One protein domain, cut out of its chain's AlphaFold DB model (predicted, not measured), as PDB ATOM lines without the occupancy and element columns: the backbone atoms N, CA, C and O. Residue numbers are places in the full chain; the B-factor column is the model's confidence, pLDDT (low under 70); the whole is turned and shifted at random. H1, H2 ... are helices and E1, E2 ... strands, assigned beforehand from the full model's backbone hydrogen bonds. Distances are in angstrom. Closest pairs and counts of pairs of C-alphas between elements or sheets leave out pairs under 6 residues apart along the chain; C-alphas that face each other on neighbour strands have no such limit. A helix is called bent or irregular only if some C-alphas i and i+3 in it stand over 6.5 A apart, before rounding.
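What this domain is: This is residues 3 to 100 of the 104 residues of an uncharacterized protein of bioreactor metagenome (UniProt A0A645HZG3). Two lobes are joined at a short strand, E1: on one side H1, H2 and H3 make an open, loosely held arch, and on the other H4 and H5 form a helical hairpin with H6 set steeply against H5. E1 lies near the middle, where residues 3 to 4 and 98 to 99, near the two printed ends, pair with it. The printed part has 98 residues, with six named helices and one named strand in the order H1, H2, H3, E1, H4, H5, H6, and its class is mostly helix. It is only just compact, close to loose, with a radius of gyration of the C-alphas of 15.0 A and spans of 46 by 34 by 22 A.

Where its parts are: Find C-alpha 5 at (148.997, 192.862, 133.302); from there H1, residues 5 to 17, runs 19.2 A to C-alpha 17 at (131.921, 184.039, 132.690). H1 is irregular: C-alphas 6 and 9 are 7.8 A apart. Next come H2, residues 19 to 24, and H3, residues 26 to 29. E1 is residues 34 to 36. H4, residues 46 to 60, is the longest helix at 21.1 A, and H5, residues 70 to 82, measures 17.8 A. H6, residues 87 to 92, ends at C-alpha 92 at (157.380, 198.044, 142.914).

How they stand to each other: Look first at H1 and H2, which are close but not clearly touching; their closest C-alphas, those of Tyr 15 and Phe 22, are 6.5 A apart, and their lines are about perpendicular at 76 degrees. H2 and H3 are also close but not clearly touching, with the closest C-alphas, of Asp 23 and Lys 29, 6.4 A apart. H1 and H3 are apart. Residues 3 to 4 pair with residues 35 to 36 of E1, parallel, and residues 98 to 99 with residues 34 to 35 of E1, antiparallel. The closest C-alphas of E1 and H4 are those of Gln 36 and Asp 52, at 6.5 A. H4 and H5 touch as a hairpin, at a shallow tilt of 18 degrees, opposite ways; their closest C-alphas, of Cys 51 and Tyr 74, are 5.9 A apart. H5 and H6 touch at a steep tilt of 66 degrees, opposite ways, closest at the C-alphas of Ala 75 and Tyr 87, 6.0 A apart. H4 and H6 are apart. Every O i to N i+4 pair is within hydrogen-bond range in H2, H4, H5 and H6; H1 has 7 of 9, and H3 is too short for such a pair.

The domain as a whole: The two C-alphas farthest apart are those of Glu 20 and Gly 83, at 46.5 A. Residues 16 to 21, of which 19 to 21 belong to H2, and residues 24 to 30, of which 26 to 29 belong to H3, stand free. The printed part has no cut, and no link is long. No printed residue is under 70 in pLDDT, and the mean of the printed part is 95.6.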
ATOM      1  N   LEU A   3     149.953 187.511 128.800       94.50
ATOM      2  CA  LEU A   3     148.815 188.365 129.108       94.50
ATOM      3  C   LEU A   3     149.301 189.760 129.485       94.50
ATOM      4  O   LEU A   3     150.310 189.911 130.174       94.50
ATOM      5  N   ASN A   4     148.533 190.775 129.097       91.62
ATOM      6  CA  ASN A   4     148.773 192.135 129.558       91.62
ATOM      7  C   ASN A   4     148.325 192.271 131.016       91.62
ATOM      8  O   ASN A   4     147.148 192.074 131.337       91.62
ATOM      9  N   MET A   5     149.257 192.646 131.887       88.00
ATOM     10  CA  MET A   5     148.997 192.862 133.302       88.00
ATOM     11  C   MET A   5     147.881 193.875 133.578       88.00
ATOM     12  O   MET A   5     147.082 193.675 134.494       88.00
ATOM     13  N   GLY A   6     147.789 194.934 132.770       88.06
ATOM     14  CA  GLY A   6     146.756 195.961 132.920       88.06
ATOM     15  C   GLY A   6     145.331 195.415 132.766       88.06
ATOM     16  O   GLY A   6     144.386 196.011 133.275       88.06
ATOM     17  N   ASN A   7     145.177 194.244 132.139       90.06
ATOM     18  CA  ASN A   7     143.882 193.639 131.834       90.06
ATOM     19  C   ASN A   7     143.536 192.451 132.745       90.06
ATOM     20  O   ASN A   7     142.549 191.761 132.494       90.06
ATOM     21  N   MET A   8     144.300 192.191 133.811       90.81
ATOM     22  CA  MET A   8     144.094 190.987 134.629       90.81
ATOM     23  C   MET A   8     142.722 190.933 135.312       90.81
ATOM     24  O   MET A   8     142.187 189.842 135.490       90.81
ATOM     25  N   ASN A   9     142.124 192.078 135.655       92.06
ATOM     26  CA  ASN A   9     140.763 192.112 136.204       92.06
ATOM     27  C   ASN A   9     139.711 191.713 135.160       92.06
ATOM     28  O   ASN A   9     138.833 190.913 135.468       92.06
ATOM     29  N   LEU A  10     139.838 192.211 133.926       93.88
ATOM     30  CA  LEU A  10     138.957 191.833 132.817       93.88
ATOM     31  C   LEU A  10     139.107 190.351 132.488       93.88
ATOM     32  O   LEU A  10     138.121 189.641 132.359       93.88
ATOM     33  N   MET A  11     140.342 189.855 132.464       93.50
ATOM     34  CA  MET A  11     140.599 188.442 132.228       93.50
ATOM     35  C   MET A  11     139.958 187.576 133.336       93.50
ATOM     36  O   MET A  11     139.329 186.569 133.027       93.50
ATOM     37  N   LYS A  12     140.029 187.972 134.619       94.31
ATOM     38  CA  LYS A  12     139.354 187.236 135.709       94.31
ATOM     39  C   LYS A  12     137.838 187.207 135.523       94.31
ATOM     40  O   LYS A  12     137.219 186.176 135.764       94.31
ATOM     41  N   GLN A  13     137.255 188.321 135.087       96.12
ATOM     42  CA  GLN A  13     135.832 188.403 134.766       96.12
ATOM     43  C   GLN A  13     135.471 187.490 133.583       96.12
ATOM     44  O   GLN A  13     134.500 186.743 133.667       96.12
ATOM     45  N   ASP A  14     136.269 187.490 132.516       95.50
ATOM     46  CA  ASP A  14     136.058 186.623 131.354       95.50
ATOM     47  C   ASP A  14     136.189 185.142 131.718       95.50
ATOM     48  O   ASP A  14     135.378 184.329 131.268       95.50
ATOM     49  N   TYR A  15     137.162 184.804 132.569       95.75
ATOM     50  CA  TYR A  15     137.347 183.461 133.110       95.75
ATOM     51  C   TYR A  15     136.137 183.014 133.935       95.75
ATOM     52  O   TYR A  15     135.629 181.919 133.716       95.75
ATOM     53  N   ALA A  16     135.616 183.877 134.814       96.62
ATOM     54  CA  ALA A  16     134.410 183.587 135.588       96.62
ATOM     55  C   ALA A  16     133.169 183.382 134.705       96.62
ATOM     56  O   ALA A  16     132.338 182.526 134.998       96.62
ATOM     57  N   ASN A  17     133.061 184.126 133.602       97.75
ATOM     58  CA  ASN A  17     131.921 184.039 132.690       97.75
ATOM     59  C   ASN A  17     131.997 182.850 131.715       97.75
ATOM     60  O   ASN A  17     130.964 182.426 131.206       97.75
ATOM     61  N   ASN A  18     133.193 182.324 131.428       96.88
ATOM     62  CA  ASN A  18     133.415 181.306 130.391       96.88
ATOM     63  C   ASN A  18     134.383 180.206 130.854       96.88
ATOM     64  O   ASN A  18     135.267 179.790 130.102       96.88
ATOM     65  N   GLN A  19     134.244 179.744 132.095       96.06
ATOM     66  CA  GLN A  19     135.243 178.885 132.733       96.06
ATOM     67  C   GLN A  19     135.581 177.626 131.914       96.06
ATOM     68  O   GLN A  19     136.755 177.360 131.669       96.06
ATOM     69  N   GLU A  20     134.577 176.893 131.418       97.06
ATOM     70  CA  GLU A  20     134.789 175.662 130.636       97.06
ATOM     71  C   GLU A  20     135.631 175.898 129.369       97.06
ATOM     72  O   GLU A  20     136.446 175.055 128.989       97.06
ATOM     73  N   PHE A  21     135.469 177.054 128.720       97.00
ATOM     74  CA  PHE A  21     136.264 177.416 127.549       97.00
ATOM     75  C   PHE A  21     137.743 177.562 127.918       97.00
ATOM     76  O   PHE A  21     138.604 176.952 127.280       97.00
ATOM     77  N   PHE A  22     138.039 178.336 128.964       96.12
ATOM     78  CA  PHE A  22     139.410 178.594 129.394       96.12
ATOM     79  C   PHE A  22     140.077 177.351 129.976       96.12
ATOM     80  O   PHE A  22     141.209 177.052 129.597       96.12
ATOM     81  N   ASP A  23     139.364 176.582 130.802       95.38
ATOM     82  CA  ASP A  23     139.850 175.320 131.370       95.38
ATOM     83  C   ASP A  23     140.215 174.308 130.282       95.38
ATOM     84  O   ASP A  23     141.092 173.467 130.483       95.38
ATOM     85  N   ASN A  24     139.607 174.410 129.096       97.06
ATOM     86  CA  ASN A  24     139.940 173.566 127.959       97.06
ATOM     87  C   ASN A  24     141.196 173.989 127.185       97.06
ATOM     88  O   ASN A  24     141.759 173.150 126.469       97.06
ATOM     89  N   LEU A  25     141.693 175.216 127.368       96.94
ATOM     90  CA  LEU A  25     142.909 175.703 126.719       96.94
ATOM     91  C   LEU A  25     144.159 175.041 127.310       96.94
ATOM     92  O   LEU A  25     144.369 175.018 128.523       96.94
ATOM     93  N   SER A  26     145.073 174.596 126.445       97.56
ATOM     94  CA  SER A  26     146.330 173.963 126.872       97.56
ATOM     95  C   SER A  26     147.161 174.845 127.806       97.56
ATOM     96  O   SER A  26     147.813 174.327 128.709       97.56
ATOM     97  N   ALA A  27     147.130 176.170 127.629       96.31
ATOM     98  CA  ALA A  27     147.852 177.105 128.494       96.31
ATOM     99  C   ALA A  27     147.323 177.106 129.939       96.31
ATOM    100  O   ALA A  27     148.124 177.176 130.865       96.31
ATOM    101  N   PHE A  28     146.007 176.966 130.134       95.38
ATOM    102  CA  PHE A  28     145.400 176.857 131.462       95.38
ATOM    103  C   PHE A  28     145.691 175.486 132.078       95.38
ATOM    104  O   PHE A  28     146.185 175.419 133.201       95.38
ATOM    105  N   LYS A  29     145.519 174.402 131.307       95.75
ATOM    106  CA  LYS A  29     145.820 173.025 131.749       95.75
ATOM    107  C   LYS A  29     147.271 172.837 132.199       95.75
ATOM    108  O   LYS A  29     147.529 172.143 133.173       95.75
ATOM    109  N   SER A  30     148.215 173.448 131.484       96.19
ATOM    110  CA  SER A  30     149.655 173.358 131.781       96.19
ATOM    111  C   SER A  30     150.162 174.435 132.743       96.19
ATOM    112  O   SER A  30     151.331 174.406 133.113       96.19
ATOM    113  N   GLY A  31     149.324 175.401 133.133       95.62
ATOM    114  CA  GLY A  31     149.744 176.541 133.952       95.62
ATOM    115  C   GLY A  31     150.698 177.510 133.243       95.62
ATOM    116  O   GLY A  31     151.271 178.381 133.893       95.62
ATOM    117  N   ASN A  32     150.866 177.400 131.922       97.44
ATOM    118  CA  ASN A  32     151.729 178.256 131.106       97.44
ATOM    119  C   ASN A  32     151.053 179.606 130.818       97.44
ATOM    120  O   ASN A  32     150.776 179.967 129.665       97.44
ATOM    121  N   LEU A  33     150.756 180.334 131.891       97.00
ATOM    122  CA  LEU A  33     150.108 181.637 131.918       97.00
ATOM    123  C   LEU A  33     151.089 182.643 132.507       97.00
ATOM    124  O   LEU A  33     151.572 182.470 133.623       97.00
ATOM    125  N   TYR A  34     151.374 183.699 131.762       97.12
ATOM    126  CA  TYR A  34     152.378 184.687 132.131       97.12
ATOM    127  C   TYR A  34     151.801 186.083 131.968       97.12
ATOM    128  O   TYR A  34     151.034 186.326 131.038       97.12
ATOM    129  N   SER A  35     152.160 186.994 132.860       94.50
ATOM    130  CA  SER A  35     151.802 188.402 132.794       94.50
ATOM    131  C   SER A  35     153.044 189.232 132.502       94.50
ATOM    132  O   SER A  35     154.106 188.970 133.067       94.50
ATOM    133  N   GLN A  36     152.881 190.209 131.615       95.44
ATOM    134  CA  GLN A  36     153.887 191.205 131.268       95.44
ATOM    135  C   GLN A  36     153.250 192.604 131.232       95.44
ATOM    136  O   GLN A  36     152.024 192.708 131.050       95.44
ATOM    137  N   PRO A  37     154.024 193.678 131.457       94.06
ATOM    138  CA  PRO A  37     153.494 195.036 131.426       94.06
ATOM    139  C   PRO A  37     153.009 195.446 130.025       94.06
ATOM    140  O   PRO A  37     153.316 194.820 129.019       94.06
ATOM    141  N   SER A  38     152.206 196.508 129.951       93.31
ATOM    142  CA  SER A  38     151.713 197.010 128.666       93.31
ATOM    143  C   SER A  38     152.781 197.840 127.959       93.31
ATOM    144  O   SER A  38     153.281 198.806 128.532       93.31
ATOM    145  N   PHE A  39     153.058 197.547 126.689       94.19
ATOM    146  CA  PHE A  39     153.974 198.349 125.873       94.19
ATOM    147  C   PHE A  39     153.264 199.381 124.978       94.19
ATOM    148  O   PHE A  39     153.936 200.180 124.338       94.19
ATOM    149  N   ASN A  40     151.926 199.382 124.893       92.12
ATOM    150  CA  ASN A  40     151.192 200.139 123.863       92.12
ATOM    151  C   ASN A  40     150.244 201.241 124.389       92.12
ATOM    152  O   ASN A  40     149.353 201.703 123.670       92.12
ATOM    153  N   TYR A  41     150.392 201.646 125.653       86.44
ATOM    154  CA  TYR A  41     149.541 202.676 126.243       86.44
ATOM    155  C   TYR A  41     149.998 204.069 125.787       86.44
ATOM    156  O   TYR A  41     151.019 204.562 126.256       86.44
ATOM    157  N   ASN A  42     149.223 204.696 124.895       89.56
ATOM    158  CA  ASN A  42     149.524 205.991 124.261       89.56
ATOM    159  C   ASN A  42     150.717 205.968 123.281       89.56
ATOM    160  O   ASN A  42     151.605 206.816 123.327       89.56
ATOM    161  N   GLY A  43     150.718 205.000 122.366       92.81
ATOM    162  CA  GLY A  43     151.818 204.776 121.425       92.81
ATOM    163  C   GLY A  43     152.661 203.579 121.844       92.81
ATOM    164  O   GLY A  43     152.253 202.817 122.713       92.81
ATOM    165  N   THR A  44     153.803 203.370 121.190       96.00
ATOM    166  CA  THR A  44     154.665 202.207 121.458       96.00
ATOM    167  C   THR A  44     155.829 202.606 122.358       96.00
ATOM    168  O   THR A  44     156.703 203.355 121.931       96.00
ATOM    169  N   ASN A  45     155.859 202.051 123.564       95.62
ATOM    170  CA  ASN A  45     157.024 202.006 124.443       95.62
ATOM    171  C   ASN A  45     157.938 200.882 123.931       95.62
ATOM    172  O   ASN A  45     157.711 199.699 124.197       95.62
ATOM    173  N   VAL A  46     158.904 201.229 123.079       97.38
ATOM    174  CA  VAL A  46     159.721 200.246 122.344       97.38
ATOM    175  C   VAL A  46     160.623 199.462 123.295       97.38
ATOM    176  O   VAL A  46     160.750 198.248 123.157       97.38
ATOM    177  N   GLU A  47     161.189 200.130 124.293       96.88
ATOM    178  CA  GLU A  47     161.982 199.532 125.364       96.88
ATOM    179  C   GLU A  47     161.184 198.469 126.128       96.88
ATOM    180  O   GLU A  47     161.685 197.371 126.369       96.88
ATOM    181  N   MET A  48     159.904 198.741 126.397       96.12
ATOM    182  CA  MET A  48     159.000 197.773 127.012       96.12
ATOM    183  C   MET A  48     158.740 196.577 126.109       96.12
ATOM    184  O   MET A  48     158.825 195.442 126.569       96.12
ATOM    185  N   GLY A  49     158.488 196.814 124.820       96.88
ATOM    186  CA  GLY A  49     158.329 195.736 123.846       96.88
ATOM    187  C   GLY A  49     159.567 194.835 123.768       96.88
ATOM    188  O   GLY A  49     159.437 193.616 123.691       96.88
ATOM    189  N   ILE A  50     160.774 195.402 123.852       98.25
ATOM    190  CA  ILE A  50     162.016 194.618 123.879       98.25
ATOM    191  C   ILE A  50     162.098 193.792 125.172       98.25
ATOM    192  O   ILE A  50     162.354 192.587 125.092       98.25
ATOM    193  N   CYS A  51     161.820 194.378 126.342       97.75
ATOM    194  CA  CYS A  51     161.756 193.641 127.610       97.75
ATOM    195  C   CYS A  51     160.744 192.479 127.559       97.75
ATOM    196  O   CYS A  51     161.095 191.355 127.925       97.75
ATOM    197  N   ASP A  52     159.539 192.709 127.022       97.75
ATOM    198  CA  ASP A  52     158.518 191.678 126.782       97.75
ATOM    199  C   ASP A  52     159.078 190.533 125.919       97.75
ATOM    200  O   ASP A  52     158.927 189.356 126.255       97.75
ATOM    201  N   THR A  53     159.792 190.840 124.826       97.94
ATOM    202  CA  THR A  53     160.378 189.790 123.972       97.94
ATOM    203  C   THR A  53     161.486 188.990 124.654       97.94
ATOM    204  O   THR A  53     161.555 187.776 124.451       97.94
ATOM    205  N   TYR A  54     162.309 189.619 125.500       98.38
ATOM    206  CA  TYR A  54     163.291 188.902 126.319       98.38
ATOM    207  C   TYR A  54     162.600 187.983 127.322       98.38
ATOM    208  O   TYR A  54     162.992 186.823 127.448       98.38
ATOM    209  N   PHE A  55     161.544 188.454 127.989       98.25
ATOM    210  CA  PHE A  55     160.755 187.626 128.895       98.25
ATOM    211  C   PHE A  55     160.160 186.407 128.183       98.25
ATOM    212  O   PHE A  55     160.286 185.279 128.668       98.25
ATOM    213  N   ILE A  56     159.565 186.612 127.004       98.44
ATOM    214  CA  ILE A  56     159.022 185.531 126.174       98.44
ATOM    215  C   ILE A  56     160.130 184.543 125.801       98.44
ATOM    216  O   ILE A  56     159.957 183.344 126.013       98.44
ATOM    217  N   GLY A  57     161.269 185.033 125.299       98.38
ATOM    218  CA  GLY A  57     162.417 184.214 124.904       98.38
ATOM    219  C   GLY A  57     162.966 183.370 126.053       98.38
ATOM    220  O   GLY A  57     163.060 182.153 125.921       98.38
ATOM    221  N   MET A  58     163.217 183.987 127.209       98.31
ATOM    222  CA  MET A  58     163.663 183.296 128.426       98.31
ATOM    223  C   MET A  58     162.658 182.247 128.909       98.31
ATOM    224  O   MET A  58     163.048 181.204 129.426       98.31
ATOM    225  N   THR A  59     161.363 182.505 128.723       98.12
ATOM    226  CA  THR A  59     160.299 181.590 129.143       98.12
ATOM    227  C   THR A  59     160.195 180.370 128.228       98.12
ATOM    228  O   THR A  59     160.048 179.251 128.716       98.12
ATOM    229  N   ILE A  60     160.242 180.560 126.904       98.00
ATOM    230  CA  ILE A  60     159.989 179.474 125.939       98.00
ATOM    231  C   ILE A  60     161.269 178.777 125.451       98.00
ATOM    232  O   ILE A  60     161.197 177.646 124.974       98.00
ATOM    233  N   TYR A  61     162.431 179.418 125.599       98.19
ATOM    234  CA  TYR A  61     163.749 178.916 125.194       98.19
ATOM    235  C   TYR A  61     164.787 179.065 126.325       98.19
ATOM    236  O   TYR A  61     165.834 179.685 126.135       98.19
ATOM    237  N   PRO A  62     164.548 178.495 127.521       97.50
ATOM    238  CA  PRO A  62     165.387 178.750 128.697       97.50
ATOM    239  C   PRO A  62     166.849 178.310 128.526       97.50
ATOM    240  O   PRO A  62     167.738 178.902 129.126       97.50
ATOM    241  N   ALA A  63     167.128 177.301 127.693       98.31
ATOM    242  CA  ALA A  63     168.498 176.859 127.431       98.31
ATOM    243  C   ALA A  63     169.297 177.881 126.601       98.31
ATOM    244  O   ALA A  63     170.492 178.050 126.816       98.31
ATOM    245  N   GLN A  64     168.638 178.569 125.666       98.31
ATOM    246  CA  GLN A  64     169.246 179.556 124.773       98.31
ATOM    247  C   GLN A  64     169.465 180.914 125.448       98.31
ATOM    248  O   GLN A  64     170.243 181.711 124.943       98.31
ATOM    249  N   PHE A  65     168.771 181.166 126.559       98.31
ATOM    250  CA  PHE A  65     168.847 182.409 127.328       98.31
ATOM    251  C   PHE A  65     169.405 182.184 128.748       98.31
ATOM    252  O   PHE A  65     169.249 183.038 129.618       98.31
ATOM    253  N   GLY A  66     170.016 181.025 129.016       97.50
ATOM    254  CA  GLY A  66     170.447 180.633 130.365       97.50
ATOM    255  C   GLY A  66     171.581 181.483 130.951       97.50
ATOM    256  O   GLY A  66     171.842 181.416 132.149       97.50
ATOM    257  N   ASP A  67     172.252 182.276 130.120       97.75
ATOM    258  CA  ASP A  67     173.287 183.243 130.486       97.75
ATOM    259  C   ASP A  67     172.730 184.641 130.814       97.75
ATOM    260  O   ASP A  67     173.470 185.502 131.295       97.75
ATOM    261  N   ILE A  68     171.433 184.877 130.589       98.00
ATOM    262  CA  ILE A  68     170.804 186.182 130.801       98.00
ATOM    263  C   ILE A  68     170.265 186.305 132.226       98.00
ATOM    264  O   ILE A  68     169.421 185.533 132.672       98.00
ATOM    265  N   ASP A  69     170.705 187.356 132.920       97.75
ATOM    266  CA  ASP A  69     170.066 187.858 134.137       97.75
ATOM    267  C   ASP A  69     168.929 188.824 133.740       97.75
ATOM    268  O   ASP A  69     169.219 189.892 133.182       97.75
ATOM    269  N   PRO A  70     167.650 188.487 134.009       95.56
ATOM    270  CA  PRO A  70     166.515 189.311 133.603       95.56
ATOM    271  C   PRO A  70     166.603 190.750 134.115       95.56
ATOM    272  O   PRO A  70     166.403 191.688 133.349       95.56
ATOM    273  N   ALA A  71     166.945 190.941 135.394       95.50
ATOM    274  CA  ALA A  71     166.949 192.262 136.013       95.50
ATOM    275  C   ALA A  71     168.032 193.154 135.399       95.50
ATOM    276  O   ALA A  71     167.775 194.317 135.084       95.50
ATOM    277  N   LYS A  72     169.224 192.591 135.156       97.69
ATOM    278  CA  LYS A  72     170.308 193.313 134.475       97.69
ATOM    279  C   LYS A  72     169.957 193.631 133.028       97.69
ATOM    280  O   LYS A  72     170.220 194.742 132.584       97.69
ATOM    281  N   LYS A  73     169.345 192.689 132.303       98.25
ATOM    282  CA  LYS A  73     168.972 192.903 130.902       98.25
ATOM    283  C   LYS A  73     167.902 193.984 130.759       98.25
ATOM    284  O   LYS A  73     168.030 194.841 129.892       98.25
ATOM    285  N   TYR A  74     166.883 193.990 131.616       97.81
ATOM    286  CA  TYR A  74     165.864 195.042 131.597       97.81
ATOM    287  C   TYR A  74     166.454 196.406 131.967       97.81
ATOM    288  O   TYR A  74     166.172 197.388 131.285       97.81
ATOM    289  N   ALA A  75     167.317 196.466 132.989       97.25
ATOM    290  CA  ALA A  75     168.024 197.692 133.352       97.25
ATOM    291  C   ALA A  75     168.848 198.248 132.178       97.25
ATOM    292  O   ALA A  75     168.703 199.420 131.846       97.25
ATOM    293  N   GLU A  76     169.626 197.398 131.498       98.31
ATOM    294  CA  GLU A  76     170.412 197.760 130.312       98.31
ATOM    295  C   GLU A  76     169.538 198.347 129.192       98.31
ATOM    296  O   GLU A  76     169.901 199.359 128.589       98.31
ATOM    297  N   ILE A  77     168.372 197.746 128.924       98.44
ATOM    298  CA  ILE A  77     167.428 198.228 127.905       98.44
ATOM    299  C   ILE A  77     166.904 199.624 128.266       98.44
ATOM    300  O   ILE A  77     166.965 200.537 127.439       98.44
ATOM    301  N   PHE A  78     166.432 199.817 129.501       97.81
ATOM    302  CA  PHE A  78     165.929 201.118 129.948       97.81
ATOM    303  C   PHE A  78     167.026 202.186 129.987       97.81
ATOM    304  O   PHE A  78     166.805 203.299 129.517       97.81
ATOM    305  N   GLU A  79     168.219 201.863 130.484       98.06
ATOM    306  CA  GLU A  79     169.353 202.792 130.508       98.06
ATOM    307  C   GLU A  79     169.764 203.211 129.096       98.06
ATOM    308  O   GLU A  79     169.983 204.395 128.847       98.06
ATOM    309  N   THR A  80     169.790 202.271 128.152       98.38
ATOM    310  CA  THR A  80     170.155 202.552 126.758       98.38
ATOM    311  C   THR A  80     169.134 203.455 126.068       98.38
ATOM    312  O   THR A  80     169.512 204.353 125.318       98.38
ATOM    313  N   MET A  81     167.839 203.218 126.290       97.88
ATOM    314  CA  MET A  81     166.776 203.890 125.534       97.88
ATOM    315  C   MET A  81     166.235 205.148 126.216       97.88
ATOM    316  O   MET A  81     165.800 206.068 125.526       97.88
ATOM    317  N   LEU A  82     166.265 205.199 127.549       96.50
ATOM    318  CA  LEU A  82     165.677 206.268 128.361       96.50
ATOM    319  C   LEU A  82     166.701 206.998 129.247       96.50
ATOM    320  O   LEU A  82     166.364 208.014 129.850       96.50
ATOM    321  N   GLY A  83     167.939 206.502 129.351       97.81
ATOM    322  CA  GLY A  83     168.993 207.103 130.176       97.81
ATOM    323  C   GLY A  83     168.894 206.802 131.677       97.81
ATOM    324  O   GLY A  83     169.683 207.339 132.451       97.81
ATOM    325  N   ALA A  84     167.945 205.964 132.104       96.75
ATOM    326  CA  ALA A  84     167.784 205.554 133.497       96.75
ATOM    327  C   ALA A  84     167.137 204.168 133.607       96.75
ATOM    328  O   ALA A  84     166.314 203.792 132.776       96.75
ATOM    329  N   ASN A  85     167.464 203.429 134.668       95.75
ATOM    330  CA  ASN A  85     166.832 202.150 134.975       95.75
ATOM    331  C   ASN A  85     165.448 202.355 135.620       95.75
ATOM    332  O   ASN A  85     165.345 202.827 136.754       95.75
ATOM    333  N   TYR A  86     164.389 201.936 134.923       94.31
ATOM    334  CA  TYR A  86     163.010 201.985 135.422       94.31
ATOM    335  C   TYR A  86     162.474 200.643 135.933       94.31
ATOM    336  O   TYR A  86     161.382 200.616 136.503       94.31
ATOM    337  N   TYR A  87     163.215 199.538 135.786       94.00
ATOM    338  CA  TYR A  87     162.705 198.196 136.076       94.00
ATOM    339  C   TYR A  87     162.238 198.039 137.533       94.00
ATOM    340  O   TYR A  87     161.115 197.599 137.780       94.00
ATOM    341  N   GLU A  88     163.044 198.475 138.503       92.00
ATOM    342  CA  GLU A  88     162.690 198.372 139.928       92.00
ATOM    343  C   GLU A  88     161.481 199.248 140.297       92.00
ATOM    344  O   GLU A  88     160.581 198.836 141.040       92.00
ATOM    345  N   THR A  89     161.398 200.447 139.716       93.69
ATOM    346  CA  THR A  89     160.238 201.335 139.874       93.69
ATOM    347  C   THR A  89     158.980 200.674 139.321       93.69
ATOM    348  O   THR A  89     157.937 200.680 139.971       93.69
ATOM    349  N   MET A  90     159.059 200.051 138.150       92.19
ATOM    350  CA  MET A  90     157.920 199.357 137.559       92.19
ATOM    351  C   MET A  90     157.463 198.179 138.417       92.19
ATOM    352  O   MET A  90     156.286 198.092 138.777       92.19
ATOM    353  N   LYS A  91     158.408 197.331 138.824       92.19
ATOM    354  CA  LYS A  91     158.147 196.151 139.647       92.19
ATOM    355  C   LYS A  91     157.498 196.505 140.984       92.19
ATOM    356  O   LYS A  91     156.532 195.857 141.382       92.19
ATOM    357  N   SER A  92     157.974 197.556 141.655       93.06
ATOM    358  CA  SER A  92     157.380 198.044 142.914       93.06
ATOM    359  C   SER A  92     155.957 198.596 142.749       93.06
ATOM    360  O   SER A  92     155.161 198.509 143.681       93.06
ATOM    361  N   ASN A  93     155.597 199.066 141.550       91.38
ATOM    362  CA  ASN A  93     154.230 199.450 141.179       91.38
ATOM    363  C   ASN A  93     153.401 198.271 140.640       91.38
ATOM    364  O   ASN A  93     152.336 198.451 140.052       91.38
ATOM    365  N   GLY A  94     153.891 197.046 140.833       88.19
ATOM    366  CA  GLY A  94     153.220 195.819 140.442       88.19
ATOM    367  C   GLY A  94     153.445 195.411 138.992       88.19
ATOM    368  O   GLY A  94     153.073 194.288 138.677       88.19
ATOM    369  N   MET A  95     154.077 196.245 138.153       90.44
ATOM    370  CA  MET A  95     154.382 195.968 136.744       90.44
ATOM    371  C   MET A  95     155.599 195.046 136.632       90.44
ATOM    372  O   MET A  95     156.739 195.500 136.577       90.44
ATOM    373  N   ASP A  96     155.340 193.742 136.626       91.25
ATOM    374  CA  ASP A  96     156.366 192.698 136.683       91.25
ATOM    375  C   ASP A  96     156.181 191.634 135.589       91.25
ATOM    376  O   ASP A  96     155.086 191.441 135.060       91.25
ATOM    377  N   PHE A  97     157.254 190.907 135.290       95.62
ATOM    378  CA  PHE A  97     157.288 189.815 134.321       95.62
ATOM    379  C   PHE A  97     157.242 188.487 135.067       95.62
ATOM    380  O   PHE A  97     158.225 188.084 135.690       95.62
ATOM    381  N   LYS A  98     156.095 187.802 135.059       95.25
ATOM    382  CA  LYS A  98     155.931 186.611 135.905       95.25
ATOM    383  C   LYS A  98     154.901 185.623 135.404       95.25
ATOM    384  O   LYS A  98     153.925 185.985 134.754       95.25
ATOM    385  N   GLN A  99     155.081 184.366 135.796       96.56
ATOM    386  CA  GLN A  99     154.014 183.378 135.723       96.56
ATOM    387  C   GLN A  99     152.877 183.777 136.673       96.56
ATOM    388  O   GLN A  99     153.111 184.270 137.779       96.56
ATOM    389  N   VAL A 100     151.638 183.576 136.237       94.62
ATOM    390  CA  VAL A 100     150.436 183.900 137.006       94.62
ATOM    391  C   VAL A 100     149.500 182.704 137.066       94.62
ATOM    392  O   VAL A 100     149.493 181.851 136.182       94.62
TER     393      VAL A 100